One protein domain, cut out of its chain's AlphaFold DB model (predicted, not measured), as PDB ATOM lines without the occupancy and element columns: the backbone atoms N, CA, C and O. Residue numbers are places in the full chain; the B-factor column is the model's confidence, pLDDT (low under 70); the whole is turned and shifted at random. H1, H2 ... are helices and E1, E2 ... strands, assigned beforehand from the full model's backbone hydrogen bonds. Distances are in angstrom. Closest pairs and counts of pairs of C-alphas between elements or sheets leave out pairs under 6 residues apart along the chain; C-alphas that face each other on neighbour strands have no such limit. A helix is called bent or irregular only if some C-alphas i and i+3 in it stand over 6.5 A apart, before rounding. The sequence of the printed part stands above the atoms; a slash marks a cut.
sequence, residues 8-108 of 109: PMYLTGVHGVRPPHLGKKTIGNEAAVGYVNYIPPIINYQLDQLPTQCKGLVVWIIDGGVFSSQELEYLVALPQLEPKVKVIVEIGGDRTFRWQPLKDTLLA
ATOM      1  N   PRO A   8     -10.867  12.752   8.138       92.12
ATOM      2  CA  PRO A   8      -9.559  13.329   8.433       92.12
ATOM      3  C   PRO A   8      -8.514  13.052   7.353       92.12
ATOM      4  O   PRO A   8      -7.848  13.983   6.882       92.12
ATOM      5  N   MET A   9      -8.399  11.795   6.918       92.81
ATOM      6  CA  MET A   9      -7.433  11.407   5.890       92.81
ATOM      7  C   MET A   9      -7.793  11.943   4.507       92.81
ATOM      8  O   MET A   9      -6.897  12.302   3.747       92.81
ATOM      9  N   TYR A  10      -9.078  12.025   4.176       92.44
ATOM     10  CA  TYR A  10      -9.535  12.536   2.889       92.44
ATOM     11  C   TYR A  10      -9.303  14.048   2.753       92.44
ATOM     12  O   TYR A  10      -8.817  14.522   1.725       92.44
ATOM     13  N   LEU A  11      -9.637  14.814   3.796       94.50
ATOM     14  CA  LEU A  11      -9.606  16.277   3.760       94.50
ATOM     15  C   LEU A  11      -8.225  16.857   4.082       94.50
ATOM     16  O   LEU A  11      -7.803  17.812   3.427       94.50
ATOM     17  N   THR A  12      -7.528  16.289   5.070       93.62
ATOM     18  CA  THR A  12      -6.296  16.868   5.647       93.62
ATOM     19  C   THR A  12      -5.087  15.929   5.633       93.62
ATOM     20  O   THR A  12      -3.974  16.361   5.924       93.62
ATOM     21  N   GLY A  13      -5.267  14.662   5.256       93.50
ATOM     22  CA  GLY A  13      -4.193  13.673   5.163       93.50
ATOM     23  C   GLY A  13      -3.807  13.309   3.727       93.50
ATOM     24  O   GLY A  13      -4.514  13.596   2.764       93.50
ATOM     25  N   VAL A  14      -2.664  12.635   3.587       93.25
ATOM     26  CA  VAL A  14      -2.299  11.938   2.346       93.25
ATOM     27  C   VAL A  14      -2.917  10.548   2.394       93.25
ATOM     28  O   VAL A  14      -2.596   9.771   3.291       93.25
ATOM     29  N   HIS A  15      -3.762  10.199   1.428       91.00
ATOM     30  CA  HIS A  15      -4.441   8.904   1.418       91.00
ATOM     31  C   HIS A  15      -4.277   8.177   0.083       91.00
ATOM     32  O   HIS A  15      -4.187   8.779  -0.987       91.00
ATOM     33  N   GLY A  16      -4.208   6.847   0.159       90.12
ATOM     34  CA  GLY A  16      -4.109   5.981  -1.007       90.12
ATOM     35  C   GLY A  16      -5.483   5.689  -1.599       90.12
ATOM     36  O   GLY A  16      -6.335   5.110  -0.931       90.12
ATOM     37  N   VAL A  17      -5.680   6.017  -2.873       88.50
ATOM     38  CA  VAL A  17      -6.849   5.609  -3.656       88.50
ATOM     39  C   VAL A  17      -6.444   4.498  -4.611       88.50
ATOM     40  O   VAL A  17      -5.406   4.571  -5.268       88.50
ATOM     41  N   ARG A  18      -7.277   3.459  -4.703       86.00
ATOM     42  CA  ARG A  18      -7.123   2.384  -5.686       86.00
ATOM     43  C   ARG A  18      -8.081   2.626  -6.850       86.00
ATOM     44  O   ARG A  18      -9.288   2.454  -6.671       86.00
ATOM     45  N   PRO A  19      -7.586   3.032  -8.033       84.62
ATOM     46  CA  PRO A  19      -8.435   3.188  -9.204       84.62
ATOM     47  C   PRO A  19      -9.071   1.850  -9.604       84.62
ATOM     48  O   PRO A  19      -8.451   0.799  -9.408       84.62
ATOM     49  N   PRO A  20     -10.266   1.861 -10.222       84.12
ATOM     50  CA  PRO A  20     -10.894   0.639 -10.709       84.12
ATOM     51  C   PRO A  20      -9.973  -0.051 -11.724       84.12
ATOM     52  O   PRO A  20      -9.707   0.467 -12.809       84.12
ATOM     53  N   HIS A  21      -9.464  -1.231 -11.367       77.50
ATOM     54  CA  HIS A  21      -8.556  -2.002 -12.224       77.50
ATOM     55  C   HIS A  21      -9.295  -2.837 -13.280       77.50
ATOM     56  O   HIS A  21      -8.651  -3.348 -14.195       77.50
ATOM     57  N   LEU A  22     -10.626  -2.972 -13.170       82.12
ATOM     58  CA  LEU A  22     -11.526  -3.637 -14.131       82.12
ATOM     59  C   LEU A  22     -11.034  -5.017 -14.615       82.12
ATOM     60  O   LEU A  22     -11.261  -5.400 -15.758       82.12
ATOM     61  N   GLY A  23     -10.295  -5.740 -13.764       71.62
ATOM     62  CA  GLY A  23      -9.679  -7.029 -14.105       71.62
ATOM     63  C   GLY A  23      -8.542  -6.972 -15.140       71.62
ATOM     64  O   GLY A  23      -8.070  -8.018 -15.565       71.62
ATOM     65  N   LYS A  24      -8.084  -5.782 -15.552       67.00
ATOM     66  CA  LYS A  24      -7.097  -5.586 -16.635       67.00
ATOM     67  C   LYS A  24      -5.737  -5.051 -16.181       67.00
ATOM     68  O   LYS A  24      -4.963  -4.576 -17.008       67.00
ATOM     69  N   LYS A  25      -5.418  -5.101 -14.887       60.28
ATOM     70  CA  LYS A  25      -4.134  -4.599 -14.372       60.28
ATOM     71  C   LYS A  25      -3.395  -5.632 -13.533       60.28
ATOM     72  O   LYS A  25      -3.243  -5.463 -12.331       60.28
ATOM     73  N   THR A  26      -2.921  -6.647 -14.248       54.12
ATOM     74  CA  THR A  26      -1.686  -7.402 -14.000       54.12
ATOM     75  C   THR A  26      -1.328  -8.107 -15.316       54.12
ATOM     76  O   THR A  26      -2.084  -8.946 -15.789       54.12
ATOM     77  N   ILE A  27      -0.204  -7.749 -15.955       49.75
ATOM     78  CA  ILE A  27       0.351  -8.480 -17.125       49.75
ATOM     79  C   ILE A  27       1.250  -9.645 -16.625       49.75
ATOM     80  O   ILE A  27       2.148 -10.109 -17.314       49.75
ATOM     81  N   GLY A  28       1.044 -10.130 -15.393       57.47
ATOM     82  CA  GLY A  28       1.893 -11.136 -14.746       57.47
ATOM     83  C   GLY A  28       1.186 -11.892 -13.615       57.47
ATOM     84  O   GLY A  28       0.046 -11.582 -13.282       57.47
ATOM     85  N   ASN A  29       1.882 -12.868 -13.019       55.62
ATOM     86  CA  ASN A  29       1.390 -13.807 -11.989       55.62
ATOM     87  C   ASN A  29       1.154 -13.198 -10.585       55.62
ATOM     88  O   ASN A  29       1.007 -13.934  -9.611       55.62
ATOM     89  N   GLU A  30       1.139 -11.874 -10.446       62.41
ATOM     90  CA  GLU A  30       0.889 -11.211  -9.162       62.41
ATOM     91  C   GLU A  30      -0.613 -11.033  -8.899       62.41
ATOM     92  O   GLU A  30      -1.444 -11.064  -9.811       62.41
ATOM     93  N   ALA A  31      -0.976 -10.831  -7.630       61.28
ATOM     94  CA  ALA A  31      -2.356 -10.547  -7.256       61.28
ATOM     95  C   ALA A  31      -2.853  -9.295  -8.001       61.28
ATOM     96  O   ALA A  31      -2.193  -8.257  -7.999       61.28
ATOM     97  N   ALA A  32      -4.032  -9.373  -8.624       61.81
ATOM     98  CA  ALA A  32      -4.652  -8.280  -9.379       61.81
ATOM     99  C   ALA A  32      -5.206  -7.171  -8.455       61.81
ATOM    100  O   ALA A  32      -6.396  -6.861  -8.486       61.81
ATOM    101  N   VAL A  33      -4.356  -6.602  -7.596       65.81
ATOM    102  CA  VAL A  33      -4.724  -5.619  -6.560       65.81
ATOM    103  C   VAL A  33      -4.640  -4.163  -7.035       65.81
ATOM    104  O   VAL A  33      -5.100  -3.267  -6.325       65.81
ATOM    105  N   GLY A  34      -4.110  -3.930  -8.243       71.31
ATOM    106  CA  GLY A  34      -3.962  -2.603  -8.852       71.31
ATOM    107  C   GLY A  34      -2.914  -1.707  -8.172       71.31
ATOM    108  O   GLY A  34      -2.308  -2.074  -7.169       71.31
ATOM    109  N   TYR A  35      -2.692  -0.510  -8.732       79.50
ATOM    110  CA  TYR A  35      -1.817   0.511  -8.139       79.50
ATOM    111  C   TYR A  35      -2.529   1.285  -7.024       79.50
ATOM    112  O   TYR A  35      -3.750   1.458  -7.053       79.50
ATOM    113  N   VAL A  36      -1.745   1.806  -6.080       86.62
ATOM    114  CA  VAL A  36      -2.200   2.784  -5.087       86.62
ATOM    115  C   VAL A  36      -1.703   4.160  -5.513       86.62
ATOM    116  O   VAL A  36      -0.497   4.388  -5.580       86.62
ATOM    117  N   ASN A  37      -2.630   5.075  -5.789       87.88
ATOM    118  CA  ASN A  37      -2.320   6.477  -6.039       87.88
ATOM    119  C   ASN A  37      -2.432   7.240  -4.720       87.88
ATOM    120  O   ASN A  37      -3.509   7.266  -4.129       87.88
ATOM    121  N   TYR A  38      -1.353   7.871  -4.268       91.31
ATOM    122  CA  TYR A  38      -1.398   8.735  -3.091       91.31
ATOM    123  C   TYR A  38      -1.870  10.130  -3.490       91.31
ATOM    124  O   TYR A  38      -1.231  10.796  -4.305       91.31
ATOM    125  N   ILE A  39      -3.007  10.545  -2.938       91.56
ATOM    126  CA  ILE A  39      -3.613  11.853  -3.187       91.56
ATOM    127  C   ILE A  39      -3.187  12.803  -2.059       91.56
ATOM    128  O   ILE A  39      -3.217  12.394  -0.894       91.56
ATOM    129  N   PRO A  40      -2.758  14.043  -2.373       92.94
ATOM    130  CA  PRO A  40      -2.409  15.027  -1.356       92.94
ATOM    131  C   PRO A  40      -3.636  15.455  -0.529       92.94
ATOM    132  O   PRO A  40      -4.769  15.286  -0.988       92.94
ATOM    133  N   PRO A  41      -3.427  16.072   0.649       93.25
ATOM    134  CA  PRO A  41      -4.508  16.642   1.444       93.25
ATOM    135  C   PRO A  41      -5.287  17.678   0.637       93.25
ATOM    136  O   PRO A  41      -4.722  18.692   0.223       93.25
ATOM    137  N   ILE A  42      -6.579  17.440   0.410       94.25
ATOM    138  CA  ILE A  42      -7.380  18.281  -0.489       94.25
ATOM    139  C   ILE A  42      -7.453  19.716   0.034       94.25
ATOM    140  O   ILE A  42      -7.279  20.653  -0.741       94.25
ATOM    141  N   ILE A  43      -7.668  19.907   1.337       95.94
ATOM    142  CA  ILE A  43      -7.789  21.246   1.922       95.94
ATOM    143  C   ILE A  43      -6.470  22.008   1.819       95.94
ATOM    144  O   ILE A  43      -6.463  23.120   1.298       95.94
ATOM    145  N   ASN A  44      -5.361  21.422   2.281       92.75
ATOM    146  CA  ASN A  44      -4.067  22.109   2.275       92.75
ATOM    147  C   ASN A  44      -3.619  22.415   0.848       92.75
ATOM    148  O   ASN A  44      -3.240  23.544   0.560       92.75
ATOM    149  N   TYR A  45      -3.775  21.451  -0.065       94.69
ATOM    150  CA  TYR A  45      -3.448  21.657  -1.469       94.69
ATOM    151  C   TYR A  45      -4.249  22.812  -2.081       94.69
ATOM    152  O   TYR A  45      -3.681  23.632  -2.793       94.69
ATOM    153  N   GLN A  46      -5.550  22.918  -1.795       95.56
ATOM    154  CA  GLN A  46      -6.360  24.028  -2.302       95.56
ATOM    155  C   GLN A  46      -5.982  25.363  -1.650       95.56
ATOM    156  O   GLN A  46      -5.885  26.364  -2.352       95.56
ATOM    157  N   LEU A  47      -5.733  25.386  -0.336       95.25
ATOM    158  CA  LEU A  47      -5.305  26.594   0.379       95.25
ATOM    159  C   LEU A  47      -3.980  27.147  -0.160       95.25
ATOM    160  O   LEU A  47      -3.873  28.359  -0.336       95.25
ATOM    161  N   ASP A  48      -3.014  26.279  -0.462       94.00
ATOM    162  CA  ASP A  48      -1.705  26.669  -1.002       94.00
ATOM    163  C   ASP A  48      -1.804  27.279  -2.411       94.00
ATOM    164  O   ASP A  48      -0.942  28.057  -2.818       94.00
ATOM    165  N   GLN A  49      -2.861  26.944  -3.156       94.75
ATOM    166  CA  GLN A  49      -3.129  27.467  -4.499       94.75
ATOM    167  C   GLN A  49      -4.005  28.729  -4.486       94.75
ATOM    168  O   GLN A  49      -4.213  29.344  -5.535       94.75
ATOM    169  N   LEU A  50      -4.542  29.133  -3.327       95.31
ATOM    170  CA  LEU A  50      -5.378  30.326  -3.249       95.31
ATOM    171  C   LEU A  50      -4.543  31.599  -3.465       95.31
ATOM    172  O   LEU A  50      -3.488  31.765  -2.848       95.31
ATOM    173  N   PRO A  51      -5.045  32.561  -4.258       95.81
ATOM    174  CA  PRO A  51      -4.467  33.895  -4.308       95.81
ATOM    175  C   PRO A  51      -4.403  34.534  -2.913       95.81
ATOM    176  O   PRO A  51      -5.314  34.373  -2.100       95.81
ATOM    177  N   THR A  52      -3.360  35.315  -2.635       92.00
ATOM    178  CA  THR A  52      -3.109  35.886  -1.296       92.00
ATOM    179  C   THR A  52      -4.202  36.841  -0.813       92.00
ATOM    180  O   THR A  52      -4.364  37.029   0.392       92.00
ATOM    181  N   GLN A  53      -4.983  37.421  -1.728       95.31
ATOM    182  CA  GLN A  53      -6.140  38.264  -1.418       95.31
ATOM    183  C   GLN A  53      -7.384  37.482  -0.961       95.31
ATOM    184  O   GLN A  53      -8.352  38.083  -0.486       95.31
ATOM    185  N   CYS A  54      -7.407  36.160  -1.133       96.56
ATOM    186  CA  CYS A  54      -8.537  35.333  -0.731       96.56
ATOM    187  C   CYS A  54      -8.575  35.172   0.793       96.56
ATOM    188  O   CYS A  54      -7.564  34.937   1.448       96.56
ATOM    189  N   LYS A  55      -9.781  35.255   1.368       95.94
ATOM    190  CA  LYS A  55      -9.986  35.119   2.821       95.94
ATOM    191  C   LYS A  55      -9.771  33.691   3.329       95.94
ATOM    192  O   LYS A  55      -9.505  33.508   4.513       95.94
ATOM    193  N   GLY A  56      -9.923  32.698   2.457       96.50
ATOM    194  CA  GLY A  56      -9.855  31.289   2.815       96.50
ATOM    195  C   GLY A  56     -10.711  30.415   1.906       96.50
ATOM    196  O   GLY A  56     -11.117  30.844   0.824       96.50
ATOM    197  N   LEU A  57     -10.990  29.202   2.376       97.31
ATOM    198  CA  LEU A  57     -11.715  28.154   1.663       97.31
ATOM    199  C   LEU A  57     -13.031  27.830   2.381       97.31
ATOM    200  O   LEU A  57     -13.070  27.708   3.606       97.31
ATOM    201  N   VAL A  58     -14.105  27.637   1.617       97.44
ATOM    202  CA  VAL A  58     -15.338  27.024   2.122       97.44
ATOM    203  C   VAL A  58     -15.413  25.598   1.596       97.44
ATOM    204  O   VAL A  58     -15.428  25.386   0.385       97.44
ATOM    205  N   VAL A  59     -15.471  24.628   2.504       96.38
ATOM    206  CA  VAL A  59     -15.773  23.233   2.185       96.38
ATOM    207  C   VAL A  59     -17.286  23.076   2.264       96.38
ATOM    208  O   VAL A  59     -17.860  23.080   3.352       96.38
ATOM    209  N   TRP A  60     -17.932  22.990   1.102       97.00
ATOM    210  CA  TRP A  60     -19.371  22.774   1.000       97.00
ATOM    211  C   TRP A  60     -19.637  21.303   0.712       97.00
ATOM    212  O   TRP A  60     -19.341  20.811  -0.377       97.00
ATOM    213  N   ILE A  61     -20.190  20.603   1.700       94.31
ATOM    214  CA  ILE A  61     -20.559  19.198   1.580       94.31
ATOM    215  C   ILE A  61     -22.063  19.096   1.351       94.31
ATOM    216  O   ILE A  61     -22.868  19.458   2.210       94.31
ATOM    217  N   ILE A  62     -22.414  18.599   0.174       92.81
ATOM    218  CA  ILE A  62     -23.777  18.223  -0.189       92.81
ATOM    219  C   ILE A  62     -24.068  16.803   0.307       92.81
ATOM    220  O   ILE A  62     -23.149  15.991   0.416       92.81
ATOM    221  N   ASP A  63     -25.338  16.506   0.589       88.62
ATOM    222  CA  ASP A  63     -25.789  15.181   1.054       88.62
ATOM    223  C   ASP A  63     -25.062  14.681   2.324       88.62
ATOM    224  O   ASP A  63     -24.630  13.535   2.438       88.62
ATOM    225  N   GLY A  64     -24.911  15.556   3.320       91.31
ATOM    226  CA  GLY A  64     -24.245  15.239   4.587       91.31
ATOM    227  C   GLY A  64     -25.073  14.392   5.556       91.31
ATOM    228  O   GLY A  64     -24.595  14.072   6.642       91.31
ATOM    229  N   GLY A  65     -26.297  13.997   5.183       88.94
ATOM    230  CA  GLY A  65     -27.160  13.127   5.994       88.94
ATOM    231  C   GLY A  65     -26.617  11.705   6.189       88.94
ATOM    232  O   GLY A  65     -27.167  10.944   6.979       88.94
ATOM    233  N   VAL A  66     -25.548  11.342   5.476       89.62
ATOM    234  CA  VAL A  66     -24.879  10.037   5.580       89.62
ATOM    235  C   VAL A  66     -23.760   9.993   6.625       89.62
ATOM    236  O   VAL A  66     -23.269   8.903   6.923       89.62
ATOM    237  N   PHE A  67     -23.344  11.144   7.163       91.62
ATOM    238  CA  PHE A  67     -22.258  11.206   8.136       91.62
ATOM    239  C   PHE A  67     -22.690  10.729   9.521       91.62
ATOM    240  O   PHE A  67     -23.783  11.024  10.004       91.62
ATOM    241  N   SER A  68     -21.781  10.018  10.178       91.12
ATOM    242  CA  SER A  68     -21.854   9.685  11.597       91.12
ATOM    243  C   SER A  68     -21.632  10.915  12.481       91.12
ATOM    244  O   SER A  68     -21.023  11.902  12.062       91.12
ATOM    245  N   SER A  69     -22.058  10.835  13.745       92.00
ATOM    246  CA  SER A  69     -21.817  11.903  14.723       92.00
ATOM    247  C   SER A  69     -20.328  12.218  14.876       92.00
ATOM    248  O   SER A  69     -19.970  13.388  14.941       92.00
ATOM    249  N   GLN A  70     -19.449  11.209  14.837       92.38
ATOM    250  CA  GLN A  70     -17.997  11.409  14.915       92.38
ATOM    251  C   GLN A  70     -17.439  12.162  13.695       92.38
ATOM    252  O   GLN A  70     -16.573  13.025  13.837       92.38
ATOM    253  N   GLU A  71     -17.934  11.864  12.490       93.81
ATOM    254  CA  GLU A  71     -17.550  12.608  11.281       93.81
ATOM    255  C   GLU A  71     -18.021  14.068  11.361       93.81
ATOM    256  O   GLU A  71     -17.267  14.982  11.019       93.81
ATOM    257  N   LEU A  72     -19.235  14.306  11.867       94.25
ATOM    258  CA  LEU A  72     -19.760  15.654  12.085       94.25
ATOM    259  C   LEU A  72     -18.983  16.416  13.173       94.25
ATOM    260  O   LEU A  72     -18.696  17.599  12.991       94.25
ATOM    261  N   GLU A  73     -18.581  15.762  14.266       95.38
ATOM    262  CA  GLU A  73     -17.718  16.343  15.306       95.38
ATOM    263  C   GLU A  73     -16.367  16.792  14.741       95.38
ATOM    264  O   GLU A  73     -15.910  17.906  15.019       95.38
ATOM    265  N   TYR A  74     -15.749  15.970  13.890       95.69
ATOM    266  CA  TYR A  74     -14.528  16.359  13.190       95.69
ATOM    267  C   TYR A  74     -14.751  17.604  12.313       95.69
ATOM    268  O   TYR A  74     -13.959  18.548  12.365       95.69
ATOM    269  N   LEU A  75     -15.856  17.661  11.562       96.00
ATOM    270  CA  LEU A  75     -16.203  18.830  10.742       96.00
ATOM    271  C   LEU A  75     -16.473  20.094  11.576       96.00
ATOM    272  O   LEU A  75     -16.153  21.197  11.130       96.00
ATOM    273  N   VAL A  76     -17.012  19.956  12.791       96.94
ATOM    274  CA  VAL A  76     -17.162  21.063  13.756       96.94
ATOM    275  C   VAL A  76     -15.800  21.578  14.232       96.94
ATOM    276  O   VAL A  76     -15.620  22.790  14.385       96.94
ATOM    277  N   ALA A  77     -14.843  20.680  14.466       97.00
ATOM    278  CA  ALA A  77     -13.500  21.030  14.927       97.00
ATOM    279  C   ALA A  77     -12.612  21.613  13.814       97.00
ATOM    280  O   ALA A  77     -11.721  22.417  14.093       97.00
ATOM    281  N   LEU A  78     -12.858  21.256  12.552       96.50
ATOM    282  CA  LEU A  78     -11.997  21.603  11.420       96.50
ATOM    283  C   LEU A  78     -11.701  23.117  11.277       96.50
ATOM    284  O   LEU A  78     -10.527  23.458  11.153       96.50
ATOM    285  N   PRO A  79     -12.669  24.053  11.385       96.94
ATOM    286  CA  PRO A  79     -12.384  25.494  11.359       96.94
ATOM    287  C   PRO A  79     -11.542  26.024  12.530       96.94
ATOM    288  O   PRO A  79     -11.102  27.172  12.487       96.94
ATOM    289  N   GLN A  80     -11.385  25.244  13.605       96.06
ATOM    290  CA  GLN A  80     -10.503  25.577  14.730       96.06
ATOM    291  C   GLN A  80      -9.072  25.106  14.453       96.06
ATOM    292  O   GLN A  80      -8.123  25.800  14.805       96.06
ATOM    293  N   LEU A  81      -8.933  23.948  13.799       94.81
ATOM    294  CA  LEU A  81      -7.649  23.382  13.383       94.81
ATOM    295  C   LEU A  81      -7.040  24.155  12.205       94.81
ATOM    296  O   LEU A  81      -5.838  24.394  12.190       94.81
ATOM    297  N   GLU A  82      -7.872  24.579  11.250       95.50
ATOM    298  CA  GLU A  82      -7.474  25.372  10.085       95.50
ATOM    299  C   GLU A  82      -8.354  26.637   9.981       95.50
ATOM    300  O   GLU A  82      -9.437  26.609   9.386       95.50
ATOM    301  N   PRO A  83      -7.923  27.774  10.563       95.69
ATOM    302  CA  PRO A  83      -8.747  28.981  10.685       95.69
ATOM    303  C   PRO A  83      -9.205  29.604   9.361       95.69
ATOM    304  O   PRO A  83     -10.218  30.318   9.340       95.69
ATOM    305  N   LYS A  84      -8.486  29.346   8.258       96.50
ATOM    306  CA  LYS A  84      -8.862  29.804   6.909       96.50
ATOM    307  C   LYS A  84      -9.956  28.947   6.273       96.50
ATOM    308  O   LYS A  84     -10.428  29.284   5.189       96.50
ATOM    309  N   VAL A  85     -10.381  27.864   6.920       97.81
ATOM    310  CA  VAL A  85     -11.431  26.978   6.420       97.81
ATOM    311  C   VAL A  85     -12.744  27.239   7.145       97.81
ATOM    312  O   VAL A  85     -12.802  27.404   8.365       97.81
ATOM    313  N   LYS A  86     -13.833  27.261   6.377       97.88
ATOM    314  CA  LYS A  86     -15.207  27.184   6.881       97.88
ATOM    315  C   LYS A  86     -15.897  25.979   6.268       97.88
ATOM    316  O   LYS A  86     -15.585  25.591   5.148       97.88
ATOM    317  N   VAL A  87     -16.833  25.399   7.008       97.50
ATOM    318  CA  VAL A  87     -17.541  24.186   6.601       97.50
ATOM    319  C   VAL A  87     -19.031  24.481   6.525       97.50
ATOM    320  O   VAL A  87     -19.596  25.077   7.442       97.50
ATOM    321  N   ILE A  88     -19.649  24.053   5.430       97.44
ATOM    322  CA  ILE A  88     -21.098  23.994   5.250       97.44
ATOM    323  C   ILE A  88     -21.441  22.537   4.971       97.44
ATOM    324  O   ILE A  88     -20.802  21.905   4.131       97.44
ATOM    325  N   VAL A  89     -22.439  22.007   5.674       95.81
ATOM    326  CA  VAL A  89     -22.933  20.645   5.470       95.81
ATOM    327  C   VAL A  89     -24.439  20.707   5.286       95.81
ATOM    328  O   VAL A  89     -25.151  21.223   6.148       95.81
ATOM    329  N   GLU A  90     -24.927  20.184   4.170       94.31
ATOM    330  CA  GLU A  90     -26.359  20.029   3.932       94.31
ATOM    331  C   GLU A  90     -26.851  18.770   4.644       94.31
ATOM    332  O   GLU A  90     -26.561  17.652   4.221       94.31
ATOM    333  N   ILE A  91     -27.566  18.949   5.757       90.06
ATOM    334  CA  ILE A  91     -28.083  17.850   6.577       90.06
ATOM    335  C   ILE A  91     -29.604  17.928   6.622       90.06
ATOM    336  O   ILE A  91     -30.176  18.932   7.052       90.06
ATOM    337  N   GLY A  92     -30.255  16.832   6.230       86.44
ATOM    338  CA  GLY A  92     -31.709  16.723   6.220       86.44
ATOM    339  C   GLY A  92     -32.367  17.664   5.208       86.44
ATOM    340  O   GLY A  92     -31.766  18.063   4.216       86.44
ATOM    341  N   GLY A  93     -33.629  18.003   5.457       86.94
ATOM    342  CA  GLY A  93     -34.397  18.905   4.609       86.94
ATOM    343  C   GLY A  93     -35.430  19.681   5.412       86.94
ATOM    344  O   GLY A  93     -35.845  19.264   6.493       86.94
ATOM    345  N   ASP A  94     -35.840  20.822   4.873       89.50
ATOM    346  CA  ASP A  94     -36.893  21.662   5.429       89.50
ATOM    347  C   ASP A  94     -37.683  22.310   4.279       89.50
ATOM    348  O   ASP A  94     -37.213  22.382   3.141       89.50
ATOM    349  N   ARG A  95     -38.906  22.767   4.554       94.19
ATOM    350  CA  ARG A  95     -39.781  23.446   3.584       94.19
ATOM    351  C   ARG A  95     -39.296  24.856   3.246       94.19
ATOM    352  O   ARG A  95     -39.758  25.444   2.271       94.19
ATOM    353  N   THR A  96     -38.397  25.399   4.060       94.56
ATOM    354  CA  THR A  96     -37.737  26.690   3.858       94.56
ATOM    355  C   THR A  96     -36.246  26.547   4.087       94.56
ATOM    356  O   THR A  96     -35.813  25.764   4.926       94.56
ATOM    357  N   PHE A  97     -35.454  27.343   3.381       92.81
ATOM    358  CA  PHE A  97     -34.013  27.318   3.544       92.81
ATOM    359  C   PHE A  97     -33.598  27.859   4.917       92.81
ATOM    360  O   PHE A  97     -33.894  29.007   5.255       92.81
ATOM    361  N   ARG A  98     -32.919  27.020   5.705       93.19
ATOM    362  CA  ARG A  98     -32.403  27.373   7.028       93.19
ATOM    363  C   ARG A  98     -31.016  26.798   7.253       93.19
ATOM    364  O   ARG A  98     -30.661  25.751   6.721       93.19
ATOM    365  N   TRP A  99     -30.277  27.465   8.123       94.00
ATOM    366  CA  TRP A  99     -28.955  27.068   8.589       94.00
ATOM    367  C   TRP A  99     -28.861  27.294  10.088       94.00
ATOM    368  O   TRP A  99     -29.467  28.212  10.642       94.00
ATOM    369  N   GLN A 100     -28.072  26.447  10.728       94.94
ATOM    370  CA  GLN A 100     -27.732  26.516  12.139       94.94
ATOM    371  C   GLN A 100     -26.280  26.056  12.310       94.94
ATOM    372  O   GLN A 100     -25.756  25.377  11.420       94.94
ATOM    373  N   PRO A 101     -25.602  26.422  13.408       95.88
ATOM    374  CA  PRO A 101     -24.286  25.882  13.712       95.88
ATOM    375  C   PRO A 101     -24.290  24.347  13.684       95.88
ATOM    376  O   PRO A 101     -25.145  23.715  14.296       95.88
ATOM    377  N   LEU A 102     -23.304  23.744  13.012       94.69
ATOM    378  CA  LEU A 102     -23.223  22.285  12.857       94.69
ATOM    379  C   LEU A 102     -23.180  21.550  14.208       94.69
ATOM    380  O   LEU A 102     -23.770  20.494  14.366       94.69
ATOM    381  N   LYS A 103     -22.549  22.146  15.224       95.00
ATOM    382  CA  LYS A 103     -22.516  21.591  16.585       95.00
ATOM    383  C   LYS A 103     -23.913  21.405  17.199       95.00
ATOM    384  O   LYS A 103     -24.105  20.495  17.995       95.00
ATOM    385  N   ASP A 104     -24.882  22.241  16.825       94.38
ATOM    386  CA  ASP A 104     -26.226  22.200  17.400       94.38
ATOM    387  C   ASP A 104     -27.029  21.022  16.817       94.38
ATOM    388  O   ASP A 104     -27.969  20.545  17.448       94.38
ATOM    389  N   THR A 105     -26.626  20.484  15.655       90.25
ATOM    390  CA  THR A 105     -27.248  19.281  15.076       90.25
ATOM    391  C   THR A 105     -26.864  18.004  15.821       90.25
ATOM    392  O   THR A 105     -27.601  17.030  15.746       90.25
ATOM    393  N   LEU A 106     -25.741  18.003  16.549       87.12
ATOM    394  CA  LEU A 106     -25.281  16.860  17.349       87.12
ATOM    395  C   LEU A 106     -26.085  16.684  18.645       87.12
ATOM    396  O   LEU A 106     -26.162  15.581  19.171       87.12
ATOM    397  N   LEU A 107     -26.684  17.764  19.156       78.75
ATOM    398  CA  LEU A 107     -27.483  17.753  20.390       78.75
ATOM    399  C   LEU A 107     -28.926  17.285  20.168       78.75
ATOM    400  O   LEU A 107     -29.621  16.962  21.126       78.75
ATOM    401  N   ALA A 108     -29.390  17.308  18.918       61.31
ATOM    402  CA  ALA A 108     -30.765  17.006  18.532       61.31
ATOM    403  C   ALA A 108     -30.951  15.577  17.980       61.31
ATOM    404  O   ALA A 108     -32.048  15.261  17.516       61.31
TER     405      ALA A 108
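Overview. This is residues 8 to 108 of the 109 residues of the protein "NAD(P)H-quinone oxidoreductase subunit N" of Desertifilum sp. SIO1I2 (UniProt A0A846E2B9). A long arm, the hairpin E1 and E2 with its far loop of residues 18 to 36, reaches away from a small head in which H3 packs on the strand pair E3 and E4 and H4 packs on H3. H1 and H2 lie at the arm's base. The printed part has 101 residues, with four named helices and four named strands in the order H1 E1 E2 H2 E3 H3 E4 H4; the class is mixed, with under half of the residues in named elements. It is loose, with a radius of gyration of the C-alphas of 18.2 A and spans of 56 by 36 by 22 A.

Arrangement. Start at H1, residues 8 to 11, which only just touches H2, residues 42 to 48, with 3 pairs of C-alphas within 8 A, the closest Leu 11 and Ile 42 at 5.2 A. E1, residues 15 to 17, and E2, residues 37 to 39, are an antiparallel hairpin; N 17 and O 37 are 2.8 A apart. E3, residues 57 to 61, and E4, residues 85 to 89, are parallel neighbours at 17 degrees, with N 59 and O 86 at 2.8 A. With H3, residues 69 to 81, between them in the chain, they make a strand-helix-strand unit with a right-handed crossover. H3 touches H4, residues 102 to 106; their closest C-alphas, Val 76 and Lys 103, are 6.1 A apart. Every O i to N i+4 pair is within hydrogen-bond range in H2, 7 of 9 in H3, and 0 of 1 in H4, where 2 of 2 O i to N i+3 pairs are; H1 is too short for such a pair.

Along the chain. Find C-alpha 8 at (-9.559, 13.329, 8.433), where H1 begins. H2 is 10.1 A long, E3 12.6 A and E4 13.2 A. H3 runs 18.3 A from C-alpha 69 at (-21.817, 11.903, 14.723) and is only just irregular: C-alphas 76 and 79 are 6.9 A apart. H4 ends at C-alpha 106, (-25.281, 16.860, 17.349).

Size, cuts and confidence. The two C-alphas farthest apart, Asn 29 and Thr 96, are 58.5 A apart. The printed part has no cut; the links E1 to E2 and E4 to H4 are long. Look for pLDDT under 70 at residues 24 to 33 and 108.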